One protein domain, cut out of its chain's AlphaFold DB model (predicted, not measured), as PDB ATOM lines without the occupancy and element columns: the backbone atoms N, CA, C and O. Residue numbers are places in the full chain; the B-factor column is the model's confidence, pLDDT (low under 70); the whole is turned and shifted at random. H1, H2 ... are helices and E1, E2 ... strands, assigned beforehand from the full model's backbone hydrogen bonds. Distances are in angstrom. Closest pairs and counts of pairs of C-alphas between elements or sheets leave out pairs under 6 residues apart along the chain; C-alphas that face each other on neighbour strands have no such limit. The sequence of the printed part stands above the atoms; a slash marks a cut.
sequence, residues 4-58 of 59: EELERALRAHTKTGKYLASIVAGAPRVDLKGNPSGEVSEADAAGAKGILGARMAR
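AT A GLANCE: This is residues 4 to 58 of the 59 residues of the protein "ProQ domain-containing protein" of Sinorhizobium fredii CCBAU 25509 (UniProt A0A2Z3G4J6). Hairpin E1 and E2 makes one end, H3 runs to the other beside short H2, and residues 4 to 13 of H1 stick out. Printed are 55 residues, mostly helix, in the order H1, H2, E1, E2, H3. The whole is only just loose, close to compact, with a radius of gyration of the C-alphas of 12.3 A and spans of 36 by 30 by 15 A.

IN THESE COORDINATES: E1 is residues 28 to 30, E2 36 to 39, H2 17 to 22. H3, residues 42 to 56, is 21.1 A long and ends at (-63.073, -52.190, 28.924). H1, residues 4 to 14, begins at (-52.250, -31.683, 12.553).

HOW THE PARTS SIT: E1 and E2 are antiparallel, with N 29 and O 38 within hydrogen-bond range at 2.8 A. H2 and H3 touch, closest C-alphas Leu 20 and Ala 48 at 5.2 A, and run opposite ways at a shallow tilt of 24 degrees. In H1, H2 and H3 every O i to N i+4 pair is within hydrogen-bond range.

THE WHOLE: The links are tight, and the printed part has no cut.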
ATOM      1  N   GLU A   4     -50.946 -31.382  11.955       97.50
ATOM      2  CA  GLU A   4     -52.250 -31.683  12.553       97.50
ATOM      3  C   GLU A   4     -52.725 -33.109  12.240       97.50
ATOM      4  O   GLU A   4     -53.230 -33.826  13.109       97.50
ATOM      5  N   GLU A   5     -52.558 -33.551  10.989       97.31
ATOM      6  CA  GLU A   5     -52.919 -34.909  10.585       97.31
ATOM      7  C   GLU A   5     -52.064 -35.953  11.307       97.31
ATOM      8  O   GLU A   5     -52.591 -36.988  11.731       97.31
ATOM      9  N   LEU A   6     -50.771 -35.665  11.487       97.38
ATOM     10  CA  LEU A   6     -49.838 -36.515  12.221       97.38
ATOM     11  C   LEU A   6     -50.219 -36.619  13.695       97.38
ATOM     12  O   LEU A   6     -50.327 -37.724  14.232       97.38
ATOM     13  N   GLU A   7     -50.460 -35.485  14.347       97.44
ATOM     14  CA  GLU A   7     -50.828 -35.449  15.757       97.44
ATOM     15  C   GLU A   7     -52.133 -36.216  15.998       97.44
ATOM     16  O   GLU A   7     -52.226 -37.044  16.913       97.44
ATOM     17  N   ARG A   8     -53.129 -36.015  15.128       97.75
ATOM     18  CA  ARG A   8     -54.398 -36.747  15.181       97.75
ATOM     19  C   ARG A   8     -54.185 -38.253  15.054       97.75
ATOM     20  O   ARG A   8     -54.766 -39.014  15.832       97.75
ATOM     21  N   ALA A   9     -53.360 -38.691  14.104       97.56
ATOM     22  CA  ALA A   9     -53.071 -40.108  13.893       97.56
ATOM     23  C   ALA A   9     -52.355 -40.737  15.102       97.56
ATOM     24  O   ALA A   9     -52.761 -41.802  15.573       97.56
ATOM     25  N   LEU A  10     -51.349 -40.056  15.663       97.00
ATOM     26  CA  LEU A  10     -50.623 -40.520  16.850       97.00
ATOM     27  C   LEU A  10     -51.537 -40.622  18.073       97.00
ATOM     28  O   LEU A  10     -51.525 -41.633  18.782       97.00
ATOM     29  N   ARG A  11     -52.386 -39.615  18.306       96.38
ATOM     30  CA  ARG A  11     -53.371 -39.635  19.399       96.38
ATOM     31  C   ARG A  11     -54.370 -40.780  19.247       96.38
ATOM     32  O   ARG A  11     -54.732 -41.397  20.244       96.38
ATOM     33  N   ALA A  12     -54.820 -41.071  18.028       96.81
ATOM     34  CA  ALA A  12     -55.718 -42.196  17.780       96.81
ATOM     35  C   ALA A  12     -55.025 -43.538  18.060       96.81
ATOM     36  O   ALA A  12     -55.572 -44.373  18.778       96.81
ATOM     37  N   HIS A  13     -53.800 -43.718  17.555       96.75
ATOM     38  CA  HIS A  13     -53.027 -44.947  17.734       96.75
ATOM     39  C   HIS A  13     -52.725 -45.245  19.211       96.75
ATOM     40  O   HIS A  13     -52.997 -46.346  19.696       96.75
ATOM     41  N   THR A  14     -52.234 -44.246  19.945       96.19
ATOM     42  CA  THR A  14     -51.840 -44.381  21.360       96.19
ATOM     43  C   THR A  14     -53.018 -44.633  22.309       96.19
ATOM     44  O   THR A  14     -52.825 -45.095  23.430       96.19
ATOM     45  N   LYS A  15     -54.259 -44.392  21.863       94.06
ATOM     46  CA  LYS A  15     -55.494 -44.678  22.616       94.06
ATOM     47  C   LYS A  15     -56.115 -46.042  22.306       94.06
ATOM     48  O   LYS A  15     -57.165 -46.384  22.860       94.06
ATOM     49  N   THR A  16     -55.521 -46.818  21.402       96.25
ATOM     50  CA  THR A  16     -56.013 -48.167  21.100       96.25
ATOM     51  C   THR A  16     -55.753 -49.113  22.271       96.25
ATOM     52  O   THR A  16     -54.729 -49.012  22.946       96.25
ATOM     53  N   GLY A  17     -56.654 -50.079  22.487       96.25
ATOM     54  CA  GLY A  17     -56.467 -51.094  23.529       96.25
ATOM     55  C   GLY A  17     -55.170 -51.890  23.342       96.25
ATOM     56  O   GLY A  17     -54.458 -52.138  24.307       96.25
ATOM     57  N   LYS A  18     -54.808 -52.191  22.083       96.62
ATOM     58  CA  LYS A  18     -53.548 -52.867  21.734       96.62
ATOM     59  C   LYS A  18     -52.317 -52.070  22.169       96.62
ATOM     60  O   LYS A  18     -51.403 -52.656  22.737       96.62
ATOM     61  N   TYR A  19     -52.289 -50.762  21.908       97.12
ATOM     62  CA  TYR A  19     -51.170 -49.921  22.328       97.12
ATOM     63  C   TYR A  19     -51.079 -49.866  23.854       97.12
ATOM     64  O   TYR A  19     -50.032 -50.179  24.410       97.12
ATOM     65  N   LEU A  20     -52.189 -49.571  24.536       97.56
ATOM     66  CA  LEU A  20     -52.231 -49.493  26.000       97.56
ATOM     67  C   LEU A  20     -51.799 -50.805  26.672       97.56
ATOM     68  O   LEU A  20     -51.040 -50.770  27.635       97.56
ATOM     69  N   ALA A  21     -52.218 -51.956  26.140       96.62
ATOM     70  CA  ALA A  21     -51.827 -53.271  26.650       96.62
ATOM     71  C   ALA A  21     -50.329 -53.581  26.468       96.62
ATOM     72  O   ALA A  21     -49.791 -54.411  27.194       96.62
ATOM     73  N   SER A  22     -49.652 -52.926  25.518       96.81
ATOM     74  CA  SER A  22     -48.210 -53.092  25.285       96.81
ATOM     75  C   SER A  22     -47.319 -52.244  26.200       96.81
ATOM     76  O   SER A  22     -46.108 -52.450  26.224       96.81
ATOM     77  N   ILE A  23     -47.887 -51.306  26.966       97.62
ATOM     78  CA  ILE A  23     -47.122 -50.442  27.875       97.62
ATOM     79  C   ILE A  23     -46.837 -51.203  29.176       97.62
ATOM     80  O   ILE A  23     -47.616 -51.169  30.128       97.62
ATOM     81  N   VAL A  24     -45.705 -51.906  29.201       97.31
ATOM     82  CA  VAL A  24     -45.234 -52.722  30.330       97.31
ATOM     83  C   VAL A  24     -43.955 -52.114  30.896       97.31
ATOM     84  O   VAL A  24     -43.045 -51.809  30.133       97.31
ATOM     85  N   ALA A  25     -43.877 -51.939  32.217       98.25
ATOM     86  CA  ALA A  25     -42.710 -51.346  32.872       98.25
ATOM     87  C   ALA A  25     -41.412 -52.106  32.534       98.25
ATOM     88  O   ALA A  25     -41.406 -53.336  32.484       98.25
ATOM     89  N   GLY A  26     -40.330 -51.365  32.281       97.06
ATOM     90  CA  GLY A  26     -39.034 -51.903  31.850       97.06
ATOM     91  C   GLY A  26     -38.977 -52.330  30.379       97.06
ATOM     92  O   GLY A  26     -37.918 -52.721  29.896       97.06
ATOM     93  N   ALA A  27     -40.084 -52.259  29.628       96.56
ATOM     94  CA  ALA A  27     -40.040 -52.532  28.196       96.56
ATOM     95  C   ALA A  27     -39.276 -51.413  27.463       96.56
ATOM     96  O   ALA A  27     -39.562 -50.232  27.698       96.56
ATOM     97  N   PRO A  28     -38.348 -51.746  26.545       96.88
ATOM     98  CA  PRO A  28     -37.608 -50.746  25.792       96.88
ATOM     99  C   PRO A  28     -38.542 -49.986  24.850       96.88
ATOM    100  O   PRO A  28     -39.333 -50.572  24.106       96.88
ATOM    101  N   ARG A  29     -38.417 -48.661  24.847       96.50
ATOM    102  CA  ARG A  29     -38.982 -47.810  23.801       96.50
ATOM    103  C   ARG A  29     -37.994 -47.777  22.643       96.50
ATOM    104  O   ARG A  29     -36.787 -47.754  22.857       96.50
ATOM    105  N   VAL A  30     -38.506 -47.767  21.419       96.62
ATOM    106  CA  VAL A  30     -37.683 -47.675  20.209       96.62
ATOM    107  C   VAL A  30     -37.982 -46.381  19.469       96.62
ATOM    108  O   VAL A  30     -39.132 -45.939  19.414       96.62
ATOM    109  N   ASP A  31     -36.941 -45.753  18.933       96.75
ATOM    110  CA  ASP A  31     -37.076 -44.593  18.058       96.75
ATOM    111  C   ASP A  31     -37.534 -45.003  16.643       96.75
ATOM    112  O   ASP A  31     -37.686 -46.182  16.314       96.75
ATOM    113  N   LEU A  32     -37.736 -44.013  15.771       96.50
ATOM    114  CA  LEU A  32     -38.154 -44.248  14.382       96.50
ATOM    115  C   LEU A  32     -37.094 -44.958  13.522       96.50
ATOM    116  O   LEU A  32     -37.412 -45.429  12.432       96.50
ATOM    117  N   LYS A  33     -35.842 -45.025  13.982       97.50
ATOM    118  CA  LYS A  33     -34.745 -45.758  13.338       97.50
ATOM    119  C   LYS A  33     -34.580 -47.170  13.919       97.50
ATOM    120  O   LYS A  33     -33.722 -47.909  13.446       97.50
ATOM    121  N   GLY A  34     -35.394 -47.550  14.907       95.69
ATOM    122  CA  GLY A  34     -35.351 -48.846  15.580       95.69
ATOM    123  C   GLY A  34     -34.335 -48.940  16.719       95.69
ATOM    124  O   GLY A  34     -34.116 -50.034  17.235       95.69
ATOM    125  N   ASN A  35     -33.715 -47.833  17.132       97.00
ATOM    126  CA  ASN A  35     -32.762 -47.844  18.240       97.00
ATOM    127  C   ASN A  35     -33.491 -47.743  19.586       97.00
ATOM    128  O   ASN A  35     -34.500 -47.035  19.671       97.00
ATOM    129  N   PRO A  36     -32.969 -48.368  20.656       95.50
ATOM    130  CA  PRO A  36     -33.462 -48.144  22.009       95.50
ATOM    131  C   PRO A  36     -33.429 -46.656  22.379       95.50
ATOM    132  O   PRO A  36     -32.432 -45.969  22.167       95.50
ATOM    133  N   SER A  37     -34.526 -46.170  22.948       96.81
ATOM    134  CA  SER A  37     -34.740 -44.772  23.319       96.81
ATOM    135  C   SER A  37     -35.480 -44.702  24.654       96.81
ATOM    136  O   SER A  37     -36.637 -44.287  24.751       96.81
ATOM    137  N   GLY A  38     -34.798 -45.181  25.693       96.19
ATOM    138  CA  GLY A  38     -35.346 -45.307  27.039       96.19
ATOM    139  C   GLY A  38     -36.290 -46.496  27.200       96.19
ATOM    140  O   GLY A  38     -36.378 -47.380  26.348       96.19
ATOM    141  N   GLU A  39     -37.001 -46.508  28.320       97.56
ATOM    142  CA  GLU A  39     -37.868 -47.608  28.735       97.56
ATOM    143  C   GLU A  39     -39.206 -47.067  29.243       97.56
ATOM    144  O   GLU A  39     -39.367 -45.881  29.544       97.56
ATOM    145  N   VAL A  40     -40.202 -47.940  29.306       97.88
ATOM    146  CA  VAL A  40     -41.483 -47.640  29.940       97.88
ATOM    147  C   VAL A  40     -41.287 -47.598  31.453       97.88
ATOM    148  O   VAL A  40     -40.860 -48.578  32.061       97.88
ATOM    149  N   SER A  41     -41.636 -46.469  32.071       98.19
ATOM    150  CA  SER A  41     -41.595 -46.335  33.527       98.19
ATOM    151  C   SER A  41     -42.749 -47.084  34.205       98.19
ATOM    152  O   SER A  41     -43.776 -47.378  33.588       98.19
ATOM    153  N   GLU A  42     -42.625 -47.349  35.507       97.94
ATOM    154  CA  GLU A  42     -43.732 -47.911  36.294       97.94
ATOM    155  C   GLU A  42     -44.974 -47.008  36.271       97.94
ATOM    156  O   GLU A  42     -46.099 -47.497  36.152       97.94
ATOM    157  N   ALA A  43     -44.773 -45.687  36.322       97.75
ATOM    158  CA  ALA A  43     -45.849 -44.703  36.259       97.75
ATOM    159  C   ALA A  43     -46.591 -44.751  34.913       97.75
ATOM    160  O   ALA A  43     -47.824 -44.738  34.890       97.75
ATOM    161  N   ASP A  44     -45.859 -44.877  33.802       97.44
ATOM    162  CA  ASP A  44     -46.449 -45.025  32.467       97.44
ATOM    163  C   ASP A  44     -47.298 -46.298  32.372       97.44
ATOM    164  O   ASP A  44     -48.433 -46.257  31.891       97.44
ATOM    165  N   ALA A  45     -46.767 -47.426  32.853       98.06
ATOM    166  CA  ALA A  45     -47.466 -48.708  32.838       98.06
ATOM    167  C   ALA A  45     -48.736 -48.678  33.704       98.06
ATOM    168  O   ALA A  45     -49.798 -49.139  33.276       98.06
ATOM    169  N   ALA A  46     -48.661 -48.082  34.898       98.00
ATOM    170  CA  ALA A  46     -49.819 -47.901  35.771       98.00
ATOM    171  C   ALA A  46     -50.895 -47.020  35.113       98.00
ATOM    172  O   ALA A  46     -52.076 -47.381  35.113       98.00
ATOM    173  N   GLY A  47     -50.490 -45.907  34.492       97.50
ATOM    174  CA  GLY A  47     -51.389 -45.020  33.755       97.50
ATOM    175  C   GLY A  47     -52.077 -45.723  32.584       97.50
ATOM    176  O   GLY A  47     -53.303 -45.670  32.459       97.50
ATOM    177  N   ALA A  48     -51.316 -46.451  31.764       97.50
ATOM    178  CA  ALA A  48     -51.851 -47.200  30.629       97.50
ATOM    179  C   ALA A  48     -52.843 -48.289  31.066       97.50
ATOM    180  O   ALA A  48     -53.925 -48.407  30.481       97.50
ATOM    181  N   LYS A  49     -52.529 -49.026  32.140       97.25
ATOM    182  CA  LYS A  49     -53.425 -50.030  32.731       97.25
ATOM    183  C   LYS A  49     -54.731 -49.410  33.229       97.25
ATOM    184  O   LYS A  49     -55.797 -49.975  32.987       97.25
ATOM    185  N   GLY A  50     -54.666 -48.246  33.880       97.19
ATOM    186  CA  GLY A  50     -55.852 -47.513  34.332       97.19
ATOM    187  C   GLY A  50     -56.767 -47.106  33.174       97.19
ATOM    188  O   GLY A  50     -57.975 -47.339  33.226       97.19
ATOM    189  N   ILE A  51     -56.191 -46.564  32.096       96.69
ATOM    190  CA  ILE A  51     -56.944 -46.167  30.896       96.69
ATOM    191  C   ILE A  51     -57.576 -47.388  30.218       96.69
ATOM    192  O   ILE A  51     -58.751 -47.344  29.855       96.69
ATOM    193  N   LEU A  52     -56.821 -48.482  30.060       96.25
ATOM    194  CA  LEU A  52     -57.323 -49.712  29.449       96.25
ATOM    195  C   LEU A  52     -58.490 -50.301  30.251       96.25
ATOM    196  O   LEU A  52     -59.525 -50.614  29.671       96.25
ATOM    197  N   GLY A  53     -58.358 -50.383  31.578       96.38
ATOM    198  CA  GLY A  53     -59.434 -50.858  32.452       96.38
ATOM    199  C   GLY A  53     -60.690 -49.989  32.356       96.38
ATOM    200  O   GLY A  53     -61.790 -50.506  32.175       96.38
ATOM    201  N   ALA A  54     -60.532 -48.661  32.386       95.00
ATOM    202  CA  ALA A  54     -61.648 -47.725  32.235       95.00
ATOM    203  C   ALA A  54     -62.329 -47.807  30.860       95.00
ATOM    204  O   ALA A  54     -63.499 -47.445  30.741       95.00
ATOM    205  N   ARG A  55     -61.609 -48.246  29.823       91.31
ATOM    206  CA  ARG A  55     -62.162 -48.486  28.489       91.31
ATOM    207  C   ARG A  55     -62.967 -49.781  28.444       91.31
ATOM    208  O   ARG A  55     -64.107 -49.740  28.007       91.31
ATOM    209  N   MET A  56     -62.396 -50.887  28.918       89.19
ATOM    210  CA  MET A  56     -63.073 -52.190  28.924       89.19
ATOM    211  C   MET A  56     -64.350 -52.177  29.769       89.19
ATOM    212  O   MET A  56     -65.279 -52.907  29.474       89.19
ATOM    213  N   ALA A  57     -64.419 -51.326  30.794       88.69
ATOM    214  CA  ALA A  57     -65.623 -51.148  31.605       88.69
ATOM    215  C   ALA A  57     -66.751 -50.349  30.914       88.69
ATOM    216  O   ALA A  57     -67.837 -50.229  31.477       88.69
ATOM    217  N   ARG A  58     -66.490 -49.732  29.753       82.19
ATOM    218  CA  ARG A  58     -67.466 -48.945  28.972       82.19
ATOM    219  C   ARG A  58     -67.962 -49.673  27.721       82.19
ATOM    220  O   ARG A  58     -68.862 -49.152  27.067       82.19
TER     221      ARG A  58